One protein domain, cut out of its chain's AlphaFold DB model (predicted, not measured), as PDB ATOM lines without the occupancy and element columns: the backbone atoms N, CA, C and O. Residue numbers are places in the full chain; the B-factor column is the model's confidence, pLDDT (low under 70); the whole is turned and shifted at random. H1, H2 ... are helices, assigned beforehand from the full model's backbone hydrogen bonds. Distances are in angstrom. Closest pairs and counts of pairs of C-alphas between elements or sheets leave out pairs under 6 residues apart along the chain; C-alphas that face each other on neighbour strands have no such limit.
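This is residues 143 to 203 of the 219 residues of an uncharacterized protein of Phytophthora parasitica P10297 (UniProt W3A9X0). One long helix, H1, makes the length of this domain; a shorter helix, H2, stands across its far end like the bar of a T, and the rest of the printed part folds back so that the short helix H4 packs on the middle of H1. The first residues, 143 to 149, stick out free, and the small helix H3 sits near H2 at the turn. The printed part has 61 residues with four named helices, in the order H1, H2, H3, H4, and no named strand; its class is all helix. It is compact, with a radius of gyration of the C-alphas of 11.6 A, and spans 32 by 24 by 18 A.

H1 covers residues 144 to 162 and is 27.2 A long from first to last C-alpha, starting at C-alpha 144 at (-33.678, -3.404, -26.898). H2 covers residues 169 to 180 and is 16.6 A long, ending at C-alpha 180 at (-9.043, -4.109, -10.198). H3 follows with residues 184 to 187, 4.9 A long. H4, residues 199 to 202, is 5.0 A long and ends at C-alpha 202 at (-16.754, -10.832, -20.112).

H1 touches H2 with residues 157 to 162 alone, and H2 touches H1 with residues 170 to 175 alone. Their closest C-alphas, those of Ala 161 and Ala 171, are 4.6 A apart, and their lines are about perpendicular at 80 degrees. H2 and H3 are close but not clearly touching; their closest C-alphas, those of Leu 178 and Tyr 184, are 5.4 A apart. H1 and H3 are apart, but only just, with 8.4 A between their closest C-alphas. H1 touches H4 with residues 151 to 155 alone; the closest C-alphas, those of Lys 155 and Val 199, are 6.8 A apart. H4 is apart from H2 and from H3. In H1 and H2 every O i to N i+4 pair is within hydrogen-bond range. H3 and H4, with 4 residues each, are too short for such a pair; in each the one O i to N i+3 pair is within range.

The two C-alphas farthest apart are those of Asp 143 and Thr 165, at 34.3 A, and the first and last printed C-alphas are 20.8 A apart. The printed part has no cut. The link from H2 to H3 is tight, that from H1 to H2 is short, and that from H3 to H4, with 11 residues, is long. The mean pLDDT of the printed part is 70.0; 28 residues are under 70, among them residues 167 to 174 and 177 to 190.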
ATOM      1  N   ASP A 143     -36.109  -1.826 -23.096       72.12
ATOM      2  CA  ASP A 143     -35.863  -1.381 -24.471       72.12
ATOM      3  C   ASP A 143     -34.620  -2.067 -25.060       72.12
ATOM      4  O   ASP A 143     -33.513  -1.934 -24.531       72.12
ATOM      5  N   GLU A 144     -34.791  -2.776 -26.175       72.38
ATOM      6  CA  GLU A 144     -33.678  -3.404 -26.898       72.38
ATOM      7  C   GLU A 144     -32.722  -2.382 -27.510       72.38
ATOM      8  O   GLU A 144     -31.507  -2.588 -27.505       72.38
ATOM      9  N   ALA A 145     -33.233  -1.238 -27.970       70.00
ATOM     10  CA  ALA A 145     -32.388  -0.187 -28.518       70.00
ATOM     11  C   ALA A 145     -31.467   0.393 -27.430       70.00
ATOM     12  O   ALA A 145     -30.343   0.811 -27.710       70.00
ATOM     13  N   TYR A 146     -31.909   0.392 -26.168       60.28
ATOM     14  CA  TYR A 146     -31.072   0.765 -25.030       60.28
ATOM     15  C   TYR A 146     -29.969  -0.259 -24.754       60.28
ATOM     16  O   TYR A 146     -28.821   0.140 -24.529       60.28
ATOM     17  N   ARG A 147     -30.288  -1.559 -24.814       71.25
ATOM     18  CA  ARG A 147     -29.289  -2.626 -24.670       71.25
ATOM     19  C   ARG A 147     -28.186  -2.467 -25.716       71.25
ATOM     20  O   ARG A 147     -27.015  -2.388 -25.353       71.25
ATOM     21  N   GLN A 148     -28.567  -2.306 -26.982       69.94
ATOM     22  CA  GLN A 148     -27.627  -2.203 -28.099       69.94
ATOM     23  C   GLN A 148     -26.721  -0.964 -28.005       69.94
ATOM     24  O   GLN A 148     -25.504  -1.080 -28.131       69.94
ATOM     25  N   ARG A 149     -27.278   0.212 -27.675       70.69
ATOM     26  CA  ARG A 149     -26.475   1.430 -27.444       70.69
ATOM     27  C   ARG A 149     -25.486   1.266 -26.292       70.69
ATOM     28  O   ARG A 149     -24.388   1.821 -26.323       70.69
ATOM     29  N   THR A 150     -25.890   0.554 -25.244       66.25
ATOM     30  CA  THR A 150     -25.035   0.313 -24.077       66.25
ATOM     31  C   THR A 150     -23.897  -0.636 -24.434       66.25
ATOM     32  O   THR A 150     -22.770  -0.419 -23.993       66.25
ATOM     33  N   GLU A 151     -24.168  -1.648 -25.256       71.81
ATOM     34  CA  GLU A 151     -23.164  -2.586 -25.759       71.81
ATOM     35  C   GLU A 151     -22.085  -1.876 -26.570       71.81
ATOM     36  O   GLU A 151     -20.912  -1.902 -26.197       71.81
ATOM     37  N   GLU A 152     -22.496  -1.167 -27.621       71.06
ATOM     38  CA  GLU A 152     -21.602  -0.427 -28.514       71.06
ATOM     39  C   GLU A 152     -20.738   0.565 -27.731       71.06
ATOM     40  O   GLU A 152     -19.524   0.667 -27.907       71.06
ATOM     41  N   ARG A 153     -21.346   1.257 -26.767       70.94
ATOM     42  CA  ARG A 153     -20.616   2.208 -25.942       70.94
ATOM     43  C   ARG A 153     -19.618   1.555 -25.000       70.94
ATOM     44  O   ARG A 153     -18.554   2.123 -24.754       70.94
ATOM     45  N   THR A 154     -19.968   0.405 -24.438       72.62
ATOM     46  CA  THR A 154     -19.069  -0.327 -23.545       72.62
ATOM     47  C   THR A 154     -17.879  -0.862 -24.338       72.62
ATOM     48  O   THR A 154     -16.755  -0.709 -23.870       72.62
ATOM     49  N   LYS A 155     -18.103  -1.369 -25.562       77.81
ATOM     50  CA  LYS A 155     -17.043  -1.738 -26.520       77.81
ATOM     51  C   LYS A 155     -16.071  -0.580 -26.740       77.81
ATOM     52  O   LYS A 155     -14.881  -0.728 -26.476       77.81
ATOM     53  N   ASN A 156     -16.590   0.599 -27.084       75.25
ATOM     54  CA  ASN A 156     -15.766   1.789 -27.313       75.25
ATOM     55  C   ASN A 156     -14.982   2.207 -26.064       75.25
ATOM     56  O   ASN A 156     -13.792   2.481 -26.146       75.25
ATOM     57  N   LEU A 157     -15.607   2.195 -24.883       72.31
ATOM     58  CA  LEU A 157     -14.936   2.590 -23.641       72.31
ATOM     59  C   LEU A 157     -13.820   1.614 -23.234       72.31
ATOM     60  O   LEU A 157     -12.809   2.006 -22.650       72.31
ATOM     61  N   ILE A 158     -14.022   0.334 -23.517       76.94
ATOM     62  CA  ILE A 158     -13.057  -0.733 -23.281       76.94
ATOM     63  C   ILE A 158     -11.891  -0.629 -24.277       76.94
ATOM     64  O   ILE A 158     -10.731  -0.734 -23.869       76.94
ATOM     65  N   ALA A 159     -12.174  -0.346 -25.549       79.38
ATOM     66  CA  ALA A 159     -11.156  -0.047 -26.553       79.38
ATOM     67  C   ALA A 159     -10.336   1.199 -26.163       79.38
ATOM     68  O   ALA A 159      -9.107   1.140 -26.093       79.38
ATOM     69  N   ASP A 160     -11.010   2.282 -25.769       75.62
ATOM     70  CA  ASP A 160     -10.400   3.521 -25.279       75.62
ATOM     71  C   ASP A 160      -9.488   3.282 -24.069       75.62
ATOM     72  O   ASP A 160      -8.401   3.853 -23.986       75.62
ATOM     73  N   ALA A 161      -9.910   2.436 -23.125       73.44
ATOM     74  CA  ALA A 161      -9.134   2.092 -21.933       73.44
ATOM     75  C   ALA A 161      -7.911   1.207 -22.230       73.44
ATOM     76  O   ALA A 161      -6.960   1.176 -21.437       73.44
ATOM     77  N   SER A 162      -7.949   0.477 -23.345       76.44
ATOM     78  CA  SER A 162      -6.851  -0.376 -23.813       76.44
ATOM     79  C   SER A 162      -5.755   0.441 -24.478       76.44
ATOM     80  O   SER A 162      -4.576   0.105 -24.356       76.44
ATOM     81  N   LEU A 163      -6.127   1.548 -25.122       78.38
ATOM     82  CA  LEU A 163      -5.177   2.475 -25.713       78.38
ATOM     83  C   LEU A 163      -4.335   3.156 -24.615       78.38
ATOM     84  O   LEU A 163      -4.871   3.730 -23.661       78.38
ATOM     85  N   PRO A 164      -2.996   3.131 -24.724       69.19
ATOM     86  CA  PRO A 164      -2.119   3.755 -23.736       69.19
ATOM     87  C   PRO A 164      -2.185   5.289 -23.762       69.19
ATOM     88  O   PRO A 164      -1.811   5.924 -22.779       69.19
ATOM     89  N   THR A 165      -2.669   5.878 -24.858       74.06
ATOM     90  CA  THR A 165      -2.701   7.325 -25.113       74.06
ATOM     91  C   THR A 165      -3.981   8.015 -24.637       74.06
ATOM     92  O   THR A 165      -4.011   9.243 -24.551       74.06
ATOM     93  N   THR A 166      -5.039   7.269 -24.302       70.75
ATOM     94  CA  THR A 166      -6.325   7.865 -23.928       70.75
ATOM     95  C   THR A 166      -6.290   8.409 -22.502       70.75
ATOM     96  O   THR A 166      -6.171   7.665 -21.528       70.75
ATOM     97  N   SER A 167      -6.442   9.727 -22.366       69.69
ATOM     98  CA  SER A 167      -6.432  10.443 -21.082       69.69
ATOM     99  C   SER A 167      -7.819  10.894 -20.616       69.69
ATOM    100  O   SER A 167      -7.939  11.565 -19.588       69.69
ATOM    101  N   SER A 168      -8.882  10.528 -21.341       64.56
ATOM    102  CA  SER A 168     -10.245  10.891 -20.955       64.56
ATOM    103  C   SER A 168     -10.589  10.294 -19.586       64.56
ATOM    104  O   SER A 168     -10.252   9.149 -19.272       64.56
ATOM    105  N   THR A 169     -11.267  11.070 -18.734       60.25
ATOM    106  CA  THR A 169     -11.594  10.650 -17.360       60.25
ATOM    107  C   THR A 169     -12.345   9.318 -17.336       60.25
ATOM    108  O   THR A 169     -12.068   8.461 -16.499       60.25
ATOM    109  N   SER A 170     -13.254   9.108 -18.289       58.09
ATOM    110  CA  SER A 170     -13.996   7.859 -18.455       58.09
ATOM    111  C   SER A 170     -13.094   6.675 -18.811       58.09
ATOM    112  O   SER A 170     -13.238   5.617 -18.202       58.09
ATOM    113  N   ALA A 171     -12.138   6.845 -19.730       64.06
ATOM    114  CA  ALA A 171     -11.194   5.787 -20.095       64.06
ATOM    115  C   ALA A 171     -10.274   5.427 -18.920       64.06
ATOM    116  O   ALA A 171     -10.034   4.252 -18.654       64.06
ATOM    117  N   LEU A 172      -9.823   6.420 -18.145       65.31
ATOM    118  CA  LEU A 172      -9.013   6.187 -16.945       65.31
ATOM    119  C   LEU A 172      -9.775   5.402 -15.870       65.31
ATOM    120  O   LEU A 172      -9.205   4.517 -15.226       65.31
ATOM    121  N   LEU A 173     -11.060   5.706 -15.669       69.31
ATOM    122  CA  LEU A 173     -11.918   4.967 -14.742       69.31
ATOM    123  C   LEU A 173     -12.155   3.530 -15.215       69.31
ATOM    124  O   LEU A 173     -12.020   2.599 -14.420       69.31
ATOM    125  N   ALA A 174     -12.440   3.340 -16.504       68.19
ATOM    126  CA  ALA A 174     -12.590   2.017 -17.099       68.19
ATOM    127  C   ALA A 174     -11.301   1.193 -16.965       68.19
ATOM    128  O   ALA A 174     -11.336   0.072 -16.459       68.19
ATOM    129  N   LYS A 175     -10.143   1.780 -17.282       71.00
ATOM    130  CA  LYS A 175      -8.823   1.153 -17.124       71.00
ATOM    131  C   LYS A 175      -8.559   0.726 -15.684       71.00
ATOM    132  O   LYS A 175      -8.115  -0.395 -15.437       71.00
ATOM    133  N   LYS A 176      -8.872   1.593 -14.713       70.06
ATOM    134  CA  LYS A 176      -8.767   1.252 -13.288       70.06
ATOM    135  C   LYS A 176      -9.666   0.072 -12.936       70.06
ATOM    136  O   LYS A 176      -9.193  -0.869 -12.308       70.06
ATOM    137  N   ALA A 177     -10.928   0.084 -13.345       66.44
ATOM    138  CA  ALA A 177     -11.849  -1.000 -13.019       66.44
ATOM    139  C   ALA A 177     -11.465  -2.340 -13.662       66.44
ATOM    140  O   ALA A 177     -11.530  -3.372 -12.992       66.44
ATOM    141  N   LEU A 178     -10.994  -2.326 -14.912       69.56
ATOM    142  CA  LEU A 178     -10.454  -3.511 -15.584       69.56
ATOM    143  C   LEU A 178      -9.230  -4.066 -14.842       69.56
ATOM    144  O   LEU A 178      -9.128  -5.280 -14.646       69.56
ATOM    145  N   LYS A 179      -8.341  -3.187 -14.356       69.88
ATOM    146  CA  LYS A 179      -7.184  -3.565 -13.530       69.88
ATOM    147  C   LYS A 179      -7.608  -4.189 -12.197       69.88
ATOM    148  O   LYS A 179      -7.093  -5.241 -11.831       69.88
ATOM    149  N   TYR A 180      -8.567  -3.591 -11.488       62.44
ATOM    150  CA  TYR A 180      -9.043  -4.109 -10.198       62.44
ATOM    151  C   TYR A 180      -9.708  -5.482 -10.313       62.44
ATOM    152  O   TYR A 180      -9.527  -6.326  -9.440       62.44
ATOM    153  N   ARG A 181     -10.427  -5.738 -11.407       62.62
ATOM    154  CA  ARG A 181     -11.047  -7.043 -11.669       62.62
ATOM    155  C   ARG A 181     -10.085  -8.085 -12.248       62.62
ATOM    156  O   ARG A 181     -10.530  -9.182 -12.571       62.62
ATOM    157  N   LYS A 182      -8.795  -7.752 -12.414       68.06
ATOM    158  CA  LYS A 182      -7.801  -8.583 -13.121       68.06
ATOM    159  C   LYS A 182      -8.280  -9.006 -14.520       68.06
ATOM    160  O   LYS A 182      -7.935 -10.071 -15.020       68.06
ATOM    161  N   LEU A 183      -9.121  -8.176 -15.141       67.94
ATOM    162  CA  LEU A 183      -9.615  -8.405 -16.497       67.94
ATOM    163  C   LEU A 183      -8.617  -7.905 -17.533       67.94
ATOM    164  O   LEU A 183      -8.620  -8.413 -18.642       67.94
ATOM    165  N   TYR A 184      -7.737  -6.973 -17.158       67.12
ATOM    166  CA  TYR A 184      -6.712  -6.434 -18.050       67.12
ATOM    167  C   TYR A 184      -5.809  -7.536 -18.639       67.12
ATOM    168  O   TYR A 184      -5.607  -7.565 -19.847       67.12
ATOM    169  N   ASP A 185      -5.384  -8.510 -17.825       68.19
ATOM    170  CA  ASP A 185      -4.538  -9.633 -18.274       68.19
ATOM    171  C   ASP A 185      -5.291 -10.626 -19.179       68.19
ATOM    172  O   ASP A 185      -4.712 -11.274 -20.046       68.19
ATOM    173  N   ARG A 186      -6.610 -10.755 -18.994       68.00
ATOM    174  CA  ARG A 186      -7.471 -11.564 -19.874       68.00
ATOM    175  C   ARG A 186      -7.772 -10.847 -21.182       68.00
ATOM    176  O   ARG A 186      -8.087 -11.482 -22.177       68.00
ATOM    177  N   MET A 187      -7.701  -9.526 -21.157       68.69
ATOM    178  CA  MET A 187      -8.077  -8.661 -22.254       68.69
ATOM    179  C   MET A 187      -6.951  -8.474 -23.273       68.69
ATOM    180  O   MET A 187      -7.226  -8.270 -24.447       68.69
ATOM    181  N   THR A 188      -5.689  -8.640 -22.867       64.88
ATOM    182  CA  THR A 188      -4.524  -8.600 -23.769       64.88
ATOM    183  C   THR A 188      -4.520  -9.686 -24.853       64.88
ATOM    184  O   THR A 188      -3.725  -9.593 -25.781       64.88
ATOM    185  N   GLY A 189      -5.387 -10.701 -24.759       64.44
ATOM    186  CA  GLY A 189      -5.531 -11.767 -25.759       64.44
ATOM    187  C   GLY A 189      -6.932 -11.892 -26.361       64.44
ATOM    188  O   GLY A 189      -7.213 -12.897 -27.006       64.44
ATOM    189  N   VAL A 190      -7.823 -10.926 -26.117       66.94
ATOM    190  CA  VAL A 190      -9.222 -10.965 -26.565       66.94
ATOM    191  C   VAL A 190      -9.486  -9.784 -27.489       66.94
ATOM    192  O   VAL A 190      -9.287  -8.635 -27.093       66.94
ATOM    193  N   ASP A 191      -9.954 -10.060 -28.707       70.56
ATOM    194  CA  ASP A 191     -10.400  -9.010 -29.621       70.56
ATOM    195  C   ASP A 191     -11.793  -8.519 -29.216       70.56
ATOM    196  O   ASP A 191     -12.805  -9.191 -29.393       70.56
ATOM    197  N   VAL A 192     -11.833  -7.317 -28.647       67.19
ATOM    198  CA  VAL A 192     -13.063  -6.647 -28.204       67.19
ATOM    199  C   VAL A 192     -13.963  -6.273 -29.386       67.19
ATOM    200  O   VAL A 192     -15.161  -6.054 -29.198       67.19
ATOM    201  N   ASN A 193     -13.395  -6.175 -30.591       69.88
ATOM    202  CA  ASN A 193     -14.119  -5.791 -31.798       69.88
ATOM    203  C   ASN A 193     -14.766  -6.983 -32.509       69.88
ATOM    204  O   ASN A 193     -15.480  -6.770 -33.489       69.88
ATOM    205  N   ASP A 194     -14.553  -8.214 -32.032       75.38
ATOM    206  CA  ASP A 194     -15.218  -9.388 -32.589       75.38
ATOM    207  C   ASP A 194     -16.748  -9.234 -32.433       75.38
ATOM    208  O   ASP A 194     -17.248  -9.030 -31.317       75.38
ATOM    209  N   PRO A 195     -17.532  -9.309 -33.527       70.81
ATOM    210  CA  PRO A 195     -18.990  -9.249 -33.457       70.81
ATOM    211  C   PRO A 195     -19.605 -10.356 -32.591       70.81
ATOM    212  O   PRO A 195     -20.717 -10.172 -32.098       70.81
ATOM    213  N   ASN A 196     -18.902 -11.470 -32.370       76.06
ATOM    214  CA  ASN A 196     -19.356 -12.560 -31.508       76.06
ATOM    215  C   ASN A 196     -18.919 -12.401 -30.035       76.06
ATOM    216  O   ASN A 196     -19.243 -13.244 -29.198       76.06
ATOM    217  N   PHE A 197     -18.186 -11.335 -29.697       75.12
ATOM    218  CA  PHE A 197     -17.730 -11.083 -28.335       75.12
ATOM    219  C   PHE A 197     -18.815 -10.408 -27.487       75.12
ATOM    220  O   PHE A 197     -19.163  -9.237 -27.690       75.12
ATOM    221  N   ASP A 198     -19.308 -11.134 -26.478       72.31
ATOM    222  CA  ASP A 198     -20.190 -10.579 -25.455       72.31
ATOM    223  C   ASP A 198     -19.369  -9.881 -24.356       72.31
ATOM    224  O   ASP A 198     -18.849 -10.478 -23.406       72.31
ATOM    225  N   VAL A 199     -19.270  -8.559 -24.495       71.56
ATOM    226  CA  VAL A 199     -18.585  -7.679 -23.542       71.56
ATOM    227  C   VAL A 199     -19.171  -7.776 -22.139       71.56
ATOM    228  O   VAL A 199     -18.453  -7.633 -21.148       71.56
ATOM    229  N   PHE A 200     -20.477  -7.982 -22.027       71.88
ATOM    230  CA  PHE A 200     -21.139  -8.012 -20.737       71.88
ATOM    231  C   PHE A 200     -20.871  -9.324 -20.029       71.88
ATOM    232  O   PHE A 200     -20.496  -9.289 -18.858       71.88
ATOM    233  N   GLU A 201     -20.921 -10.447 -20.741       73.75
ATOM    234  CA  GLU A 201     -20.496 -11.733 -20.190       73.75
ATOM    235  C   GLU A 201     -19.035 -11.670 -19.715       73.75
ATOM    236  O   GLU A 201     -18.719 -12.092 -18.597       73.75
ATOM    237  N   PHE A 202     -18.151 -11.043 -20.499       72.19
ATOM    238  CA  PHE A 202     -16.754 -10.832 -20.112       72.19
ATOM    239  C   PHE A 202     -16.609 -10.013 -18.818       72.19
ATOM    240  O   PHE A 202     -15.763 -10.314 -17.969       72.19
ATOM    241  N   LEU A 203     -17.462  -9.003 -18.630       71.25
ATOM    242  CA  LEU A 203     -17.535  -8.191 -17.414       71.25
ATOM    243  C   LEU A 203     -18.296  -8.869 -16.260       71.25
ATOM    244  O   LEU A 203     -18.379  -8.275 -15.178       71.25
TER     245      LEU A 203